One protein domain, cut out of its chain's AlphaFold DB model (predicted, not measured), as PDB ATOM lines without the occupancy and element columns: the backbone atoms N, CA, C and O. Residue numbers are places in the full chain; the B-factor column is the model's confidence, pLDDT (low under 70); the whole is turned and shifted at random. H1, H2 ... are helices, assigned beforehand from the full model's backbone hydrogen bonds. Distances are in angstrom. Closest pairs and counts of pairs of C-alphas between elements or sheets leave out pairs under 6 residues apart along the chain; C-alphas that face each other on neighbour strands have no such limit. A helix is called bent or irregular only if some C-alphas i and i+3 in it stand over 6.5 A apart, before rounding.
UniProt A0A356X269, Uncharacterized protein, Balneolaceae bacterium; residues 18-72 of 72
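What this domain is: This is residues 18 to 72 of the 72 residues of an uncharacterized protein of Balneolaceae bacterium (UniProt A0A356X269). A long helix, H3, makes one arm of an open, flat V, and H1 with the short H2 makes the other, a longer arm with a turn of 36 degrees between the lines of H1 and H2; the stretch of residues 45 to 49 is the bend between the arms. The arms spread away from that bend with an empty space between them, and no helix touches another. The printed part has 55 residues with three named helices, in the order H1, H2, H3 along the chain, and no named strand; the class is all helix. The whole is extended, with a radius of gyration of the C-alphas of 15.8 A. The C-alphas span 48 by 34 by 11 A along their three main axes, a flat outline.

Where its parts are: H3 is the longest helix by residues, with 20, from Arg 50 to Leu 69. It measures 28.9 A from first to last C-alpha, beginning with C-alpha 50 at (-0.354, -0.099, 3.963) and ending with C-alpha 69 at (-28.146, 7.716, 3.471). Along it x falls steeply, and its N-to-C direction is (-0.98, 0.19, -0.08). H2 comes before it in the chain, with 8 residues from Leu 37 to Arg 44 and a length of 10.6 A. H1 comes first, with 18 residues from Ser 18 to Ser 35 and a length of 25.7 A. Its first C-alpha, that of Ser 18, is at (-29.684, 2.331, -33.125), and its N-to-C direction is (0.56, -0.22, 0.80). None of the three helices is bent or irregular.

How they stand to each other: H3 touches no helix. H3 and H2 are apart, with no C-alpha of the one within 8 A of the other, although they follow each other in the chain. A tight link of 5 residues, 45 to 49, joins them, and C-alpha 47 in it is at (2.988, 0.997, -5.313). The N-to-C direction of H2 is (0.85, 0.23, 0.48), with x rising where in H3 it falls. H2 and H1 are close but not clearly touching, with 1 pair of C-alphas within 8 A. Their closest C-alphas, those of Trp 32 and Leu 38, are 7.9 A apart. H1 and H2 run the same way at a tilt of 36 degrees, only just steep, and their centres are 19.9 A apart. A tight link of 1 residue, Gly 36, joins them. H1 and H3 are apart. In H1, H2 and H3 every O i to N i+4 pair of the backbone is within hydrogen-bond range.

The domain as a whole: The two C-alphas farthest apart, those of Ser 18 and Gly 51, are 47.8 A from each other. From the first to the last printed C-alpha, Ser 18 to Lys 72, the distance is 35.7 A. Three stretches stand free, with no C-alpha 8 or more residues away along the chain within 10 A: residues 18 to 42, residues 44 to 52 and residues 54 to 72. The printed part has no cut, and neither link between helices is long. It begins at residue 18 of a chain of 72 residues and ends at residue 72, the chain's last. The mean pLDDT of the printed part is 90.8, and the mean is 94 in H3, 90 in H1 and 89 in H2. One printed residue is under 70, namely Lys 72, where the model's confidence is low.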
ATOM      1  N   SER A  18     -30.450   1.280 -33.807       85.62
ATOM      2  CA  SER A  18     -29.684   2.331 -33.125       85.62
ATOM      3  C   SER A  18     -29.995   2.329 -31.628       85.62
ATOM      4  O   SER A  18     -29.095   2.263 -30.782       85.62
ATOM      5  N   VAL A  19     -31.284   2.286 -31.282       86.56
ATOM      6  CA  VAL A  19     -31.738   2.222 -29.885       86.56
ATOM      7  C   VAL A  19     -31.288   0.924 -29.209       86.56
ATOM      8  O   VAL A  19     -30.857   0.950 -28.050       86.56
ATOM      9  N   GLU A  20     -31.351  -0.214 -29.901       88.62
ATOM     10  CA  GLU A  20     -30.876  -1.488 -29.347       88.62
ATOM     11  C   GLU A  20     -29.355  -1.488 -29.136       88.62
ATOM     12  O   GLU A  20     -28.885  -1.888 -28.067       88.62
ATOM     13  N   SER A  21     -28.588  -0.930 -30.076       86.81
ATOM     14  CA  SER A  21     -27.138  -0.759 -29.935       86.81
ATOM     15  C   SER A  21     -26.785   0.078 -28.704       86.81
ATOM     16  O   SER A  21     -25.950  -0.324 -27.888       86.81
ATOM     17  N   GLN A  22     -27.487   1.192 -28.473       90.75
ATOM     18  CA  GLN A  22     -27.293   2.000 -27.265       90.75
ATOM     19  C   GLN A  22     -27.619   1.226 -25.980       90.75
ATOM     20  O   GLN A  22     -26.908   1.354 -24.977       90.75
ATOM     21  N   LYS A  23     -28.671   0.396 -25.978       89.69
ATOM     22  CA  LYS A  23     -29.018  -0.456 -24.826       89.69
ATOM     23  C   LYS A  23     -27.937  -1.497 -24.548       89.69
ATOM     24  O   LYS A  23     -27.578  -1.701 -23.383       89.69
ATOM     25  N   VAL A  24     -27.404  -2.132 -25.588       91.69
ATOM     26  CA  VAL A  24     -26.301  -3.098 -25.491       91.69
ATOM     27  C   VAL A  24     -25.054  -2.425 -24.913       91.69
ATOM     28  O   VAL A  24     -24.506  -2.920 -23.924       91.69
ATOM     29  N   ILE A  25     -24.675  -1.251 -25.428       92.19
ATOM     30  CA  ILE A  25     -23.542  -0.462 -24.918       92.19
ATOM     31  C   ILE A  25     -23.745  -0.118 -23.438       92.19
ATOM     32  O   ILE A  25     -22.854  -0.345 -22.619       92.19
ATOM     33  N   ARG A  26     -24.934   0.359 -23.045       92.88
ATOM     34  CA  ARG A  26     -25.241   0.668 -21.635       92.88
ATOM     35  C   ARG A  26     -25.104  -0.560 -20.733       92.88
ATOM     36  O   ARG A  26     -24.491  -0.466 -19.667       92.88
ATOM     37  N   LYS A  27     -25.633  -1.715 -21.154       92.44
ATOM     38  CA  LYS A  27     -25.510  -2.986 -20.415       92.44
ATOM     39  C   LYS A  27     -24.049  -3.407 -20.278       92.44
ATOM     40  O   LYS A  27     -23.626  -3.788 -19.183       92.44
ATOM     41  N   PHE A  28     -23.269  -3.297 -21.351       93.06
ATOM     42  CA  PHE A  28     -21.842  -3.599 -21.337       93.06
ATOM     43  C   PHE A  28     -21.086  -2.682 -20.372       93.06
ATOM     44  O   PHE A  28     -20.411  -3.174 -19.469       93.06
ATOM     45  N   LEU A  29     -21.270  -1.362 -20.472       91.50
ATOM     46  CA  LEU A  29     -20.628  -0.386 -19.586       91.50
ATOM     47  C   LEU A  29     -20.996  -0.611 -18.116       91.50
ATOM     48  O   LEU A  29     -20.156  -0.454 -17.226       91.50
ATOM     49  N   GLN A  30     -22.232  -1.026 -17.831       91.19
ATOM     50  CA  GLN A  30     -22.640  -1.375 -16.474       91.19
ATOM     51  C   GLN A  30     -21.914  -2.628 -15.964       91.19
ATOM     52  O   GLN A  30     -21.455  -2.630 -14.817       91.19
ATOM     53  N   LYS A  31     -21.771  -3.671 -16.794       91.31
ATOM     54  CA  LYS A  31     -20.989  -4.876 -16.465       91.31
ATOM     55  C   LYS A  31     -19.502  -4.551 -16.287       91.31
ATOM     56  O   LYS A  31     -18.914  -4.973 -15.295       91.31
ATOM     57  N   TRP A  32     -18.935  -3.712 -17.151       90.12
ATOM     58  CA  TRP A  32     -17.573  -3.174 -17.050       90.12
ATOM     59  C   TRP A  32     -17.320  -2.384 -15.776       90.12
ATOM     60  O   TRP A  32     -16.310  -2.570 -15.104       90.12
ATOM     61  N   LYS A  33     -18.267  -1.550 -15.364       89.25
ATOM     62  CA  LYS A  33     -18.148  -0.833 -14.096       89.25
ATOM     63  C   LYS A  33     -18.270  -1.767 -12.889       89.25
ATOM     64  O   LYS A  33     -17.575  -1.561 -11.895       89.25
ATOM     65  N   LYS A  34     -19.155  -2.771 -12.958       88.25
ATOM     66  CA  LYS A  34     -19.373  -3.756 -11.884       88.25
ATOM     67  C   LYS A  34     -18.206  -4.729 -11.723       88.25
ATOM     68  O   LYS A  34     -17.927  -5.110 -10.592       88.25
ATOM     69  N   SER A  35     -17.522  -5.089 -12.809       89.94
ATOM     70  CA  SER A  35     -16.361  -5.985 -12.766       89.94
ATOM     71  C   SER A  35     -15.233  -5.428 -11.895       89.94
ATOM     72  O   SER A  35     -14.463  -6.184 -11.319       89.94
ATOM     73  N   GLY A  36     -15.137  -4.098 -11.775       88.44
ATOM     74  CA  GLY A  36     -14.101  -3.441 -10.983       88.44
ATOM     75  C   GLY A  36     -12.711  -3.486 -11.620       88.44
ATOM     76  O   GLY A  36     -11.790  -2.922 -11.035       88.44
ATOM     77  N   LEU A  37     -12.572  -4.059 -12.823       89.50
ATOM     78  CA  LEU A  37     -11.310  -4.210 -13.561       89.50
ATOM     79  C   LEU A  37     -10.555  -2.892 -13.701       89.50
ATOM     80  O   LEU A  37      -9.393  -2.795 -13.323       89.50
ATOM     81  N   LEU A  38     -11.238  -1.839 -14.158       88.75
ATOM     82  CA  LEU A  38     -10.617  -0.523 -14.314       88.75
ATOM     83  C   LEU A  38     -10.091   0.032 -12.980       88.75
ATOM     84  O   LEU A  38      -9.045   0.677 -12.934       88.75
ATOM     85  N   LYS A  39     -10.816  -0.208 -11.881       88.25
ATOM     86  CA  LYS A  39     -10.384   0.217 -10.546       88.25
ATOM     87  C   LYS A  39      -9.187  -0.607 -10.079       88.25
ATOM     88  O   LYS A  39      -8.277  -0.038  -9.498       88.25
ATOM     89  N   GLU A  40      -9.190  -1.912 -10.322       89.50
ATOM     90  CA  GLU A  40      -8.084  -2.803  -9.975       89.50
ATOM     91  C   GLU A  40      -6.800  -2.429 -10.724       89.50
ATOM     92  O   GLU A  40      -5.761  -2.289 -10.088       89.50
ATOM     93  N   LEU A  41      -6.885  -2.166 -12.031       90.81
ATOM     94  CA  LEU A  41      -5.755  -1.699 -12.839       90.81
ATOM     95  C   LEU A  41      -5.182  -0.381 -12.300       90.81
ATOM     96  O   LEU A  41      -3.985  -0.287 -12.050       90.81
ATOM     97  N   ARG A  42      -6.040   0.608 -12.017       90.25
ATOM     98  CA  ARG A  42      -5.611   1.888 -11.420       90.25
ATOM     99  C   ARG A  42      -5.039   1.734 -10.012       90.25
ATOM    100  O   ARG A  42      -4.117   2.449  -9.643       90.25
ATOM    101  N   ASP A  43      -5.590   0.828  -9.208       88.56
ATOM    102  CA  ASP A  43      -5.105   0.562  -7.850       88.56
ATOM    103  C   ASP A  43      -3.735  -0.144  -7.857       88.56
ATOM    104  O   ASP A  43      -3.015  -0.040  -6.865       88.56
ATOM    105  N   ARG A  44      -3.386  -0.842  -8.949       89.31
ATOM    106  CA  ARG A  44      -2.102  -1.535  -9.152       89.31
ATOM    107  C   ARG A  44      -1.054  -0.710  -9.906       89.31
ATOM    108  O   ARG A  44       0.107  -1.087  -9.871       89.31
ATOM    109  N   GLN A  45      -1.450   0.382 -10.565       92.00
ATOM    110  CA  GLN A  45      -0.569   1.197 -11.411       92.00
ATOM    111  C   GLN A  45       0.662   1.735 -10.667       92.00
ATOM    112  O   GLN A  45       1.729   1.851 -11.258       92.00
ATOM    113  N   TYR A  46       0.520   2.038  -9.375       92.56
ATOM    114  CA  TYR A  46       1.606   2.539  -8.540       92.56
ATOM    115  C   TYR A  46       1.662   1.778  -7.213       92.56
ATOM    116  O   TYR A  46       0.608   1.421  -6.670       92.56
ATOM    117  N   PRO A  47       2.861   1.555  -6.648       91.69
ATOM    118  CA  PRO A  47       2.988   0.997  -5.313       91.69
ATOM    119  C   PRO A  47       2.348   1.937  -4.283       91.69
ATOM    120  O   PRO A  47       2.496   3.155  -4.324       91.69
ATOM    121  N   VAL A  48       1.607   1.353  -3.342       92.81
ATOM    122  CA  VAL A  48       0.876   2.078  -2.292       92.81
ATOM    123  C   VAL A  48       1.188   1.457  -0.943       92.81
ATOM    124  O   VAL A  48       1.091   0.235  -0.776       92.81
ATOM    125  N   THR A  49       1.484   2.295   0.048       95.44
ATOM    126  CA  THR A  49       1.786   1.836   1.409       95.44
ATOM    127  C   THR A  49       0.550   1.258   2.100       95.44
ATOM    128  O   THR A  49      -0.598   1.547   1.736       95.44
ATOM    129  N   ARG A  50       0.755   0.458   3.158       93.00
ATOM    130  CA  ARG A  50      -0.354  -0.099   3.963       93.00
ATOM    131  C   ARG A  50      -1.261   1.012   4.516       93.00
ATOM    132  O   ARG A  50      -2.484   0.896   4.436       93.00
ATOM    133  N   GLY A  51      -0.677   2.125   4.971       96.38
ATOM    134  CA  GLY A  51      -1.419   3.289   5.469       96.38
ATOM    135  C   GLY A  51      -2.258   3.986   4.392       96.38
ATOM    136  O   GLY A  51      -3.411   4.355   4.629       96.38
ATOM    137  N   GLN A  52      -1.738   4.127   3.169       93.69
ATOM    138  CA  GLN A  52      -2.511   4.665   2.043       93.69
ATOM    139  C   GLN A  52      -3.673   3.737   1.652       93.69
ATOM    140  O   GLN A  52      -4.793   4.214   1.451       93.69
ATOM    141  N   LYS A  53      -3.455   2.413   1.634       92.25
ATOM    142  CA  LYS A  53      -4.521   1.421   1.395       92.25
ATOM    143  C   LYS A  53      -5.638   1.529   2.441       92.25
ATOM    144  O   LYS A  53      -6.815   1.574   2.074       92.25
ATOM    145  N   ALA A  54      -5.285   1.639   3.723       95.00
ATOM    146  CA  ALA A  54      -6.248   1.793   4.814       95.00
ATOM    147  C   ALA A  54      -7.068   3.090   4.689       95.00
ATOM    148  O   ALA A  54      -8.302   3.050   4.738       95.00
ATOM    149  N   ARG A  55      -6.406   4.228   4.428       95.06
ATOM    150  CA  ARG A  55      -7.075   5.523   4.199       95.06
ATOM    151  C   ARG A  55      -8.044   5.458   3.019       95.06
ATOM    152  O   ARG A  55      -9.204   5.854   3.150       95.06
ATOM    153  N   LYS A  56      -7.621   4.873   1.895       92.06
ATOM    154  CA  LYS A  56      -8.461   4.695   0.701       92.06
ATOM    155  C   LYS A  56      -9.678   3.807   0.981       92.06
ATOM    156  O   LYS A  56     -10.781   4.142   0.546       92.06
ATOM    157  N   LYS A  57      -9.516   2.723   1.751       93.31
ATOM    158  CA  LYS A  57     -10.619   1.843   2.184       93.31
ATOM    159  C   LYS A  57     -11.626   2.592   3.065       93.31
ATOM    160  O   LYS A  57     -12.821   2.544   2.773       93.31
ATOM    161  N   LYS A  58     -11.155   3.333   4.076       95.75
ATOM    162  CA  LYS A  58     -12.005   4.142   4.973       95.75
ATOM    163  C   LYS A  58     -12.804   5.187   4.191       95.75
ATOM    164  O   LYS A  58     -14.025   5.261   4.325       95.75
ATOM    165  N   MET A  59     -12.138   5.930   3.305       95.56
ATOM    166  CA  MET A  59     -12.781   6.940   2.459       95.56
ATOM    167  C   MET A  59     -13.818   6.333   1.509       95.56
ATOM    168  O   MET A  59     -14.922   6.862   1.378       95.56
ATOM    169  N   ALA A  60     -13.509   5.199   0.874       92.44
ATOM    170  CA  ALA A  60     -14.459   4.504   0.008       92.44
ATOM    171  C   ALA A  60     -15.695   4.010   0.780       92.44
ATOM    172  O   ALA A  60     -16.813   4.146   0.279       92.44
ATOM    173  N   GLY A  61     -15.504   3.486   1.997       94.50
ATOM    174  CA  GLY A  61     -16.588   3.100   2.902       94.50
ATOM    175  C   GLY A  61     -17.496   4.281   3.245       94.50
ATOM    176  O   GLY A  61     -18.690   4.229   2.957       94.50
ATOM    177  N   LYS A  62     -16.919   5.390   3.734       96.62
ATOM    178  CA  LYS A  62     -17.659   6.623   4.066       96.62
ATOM    179  C   LYS A  62     -18.498   7.121   2.886       96.62
ATOM    180  O   LYS A  62     -19.689   7.378   3.043       96.62
ATOM    181  N   ARG A  63     -17.913   7.178   1.681       93.94
ATOM    182  CA  ARG A  63     -18.625   7.610   0.461       93.94
ATOM    183  C   ARG A  63     -19.796   6.690   0.100       93.94
ATOM    184  O   ARG A  63     -20.828   7.183  -0.350       93.94
ATOM    185  N   ARG A  64     -19.663   5.367   0.268       92.00
ATOM    186  CA  ARG A  64     -20.764   4.414   0.017       92.00
ATOM    187  C   ARG A  64     -21.901   4.611   1.016       92.00
ATOM    188  O   ARG A  64     -23.052   4.682   0.595       92.00
ATOM    189  N   THR A  65     -21.577   4.754   2.298       95.12
ATOM    190  CA  THR A  65     -22.571   4.974   3.355       95.12
ATOM    191  C   THR A  65     -23.328   6.280   3.141       95.12
ATOM    192  O   THR A  65     -24.553   6.264   3.124       95.12
ATOM    193  N   GLN A  66     -22.632   7.386   2.860       95.06
ATOM    194  CA  GLN A  66     -23.270   8.680   2.576       95.06
ATOM    195  C   GLN A  66     -24.214   8.619   1.372       95.06
ATOM    196  O   GLN A  66     -25.327   9.130   1.431       95.06
ATOM    197  N   ARG A  67     -23.813   7.941   0.288       92.75
ATOM    198  CA  ARG A  67     -24.693   7.733  -0.873       92.75
ATOM    199  C   ARG A  67     -25.930   6.902  -0.545       92.75
ATOM    200  O   ARG A  67     -26.953   7.103  -1.185       92.75
ATOM    201  N   ARG A  68     -25.830   5.957   0.395       92.81
ATOM    202  CA  ARG A  68     -26.972   5.159   0.858       92.81
ATOM    203  C   ARG A  68     -27.915   5.994   1.721       92.81
ATOM    204  O   ARG A  68     -29.115   5.871   1.553       92.81
ATOM    205  N   LEU A  69     -27.367   6.833   2.601       91.94
ATOM    206  CA  LEU A  69     -28.146   7.716   3.471       91.94
ATOM    207  C   LEU A  69     -28.874   8.807   2.681       91.94
ATOM    208  O   LEU A  69     -30.048   8.992   2.916       91.94
ATOM    209  N   LYS A  70     -28.232   9.444   1.691       88.75
ATOM    210  CA  LYS A  70     -28.872  10.463   0.829       88.75
ATOM    211  C   LYS A  70     -30.014   9.912  -0.046       88.75
ATOM    212  O   LYS A  70     -30.779  10.676  -0.616       88.75
ATOM    213  N   LYS A  71     -30.041   8.595  -0.268       78.31
ATOM    214  CA  LYS A  71     -31.075   7.921  -1.066       78.31
ATOM    215  C   LYS A  71     -32.281   7.471  -0.237       78.31
ATOM    216  O   LYS A  71     -33.257   7.046  -0.846       78.31
ATOM    217  N   LYS A  72     -32.150   7.459   1.090       59.75
ATOM    218  CA  LYS A  72     -33.273   7.328   2.015       59.75
ATOM    219  C   LYS A  72     -33.859   8.711   2.241       59.75
ATOM    220  O   LYS A  72     -35.081   8.751   2.456       59.75
TER     221      LYS A  72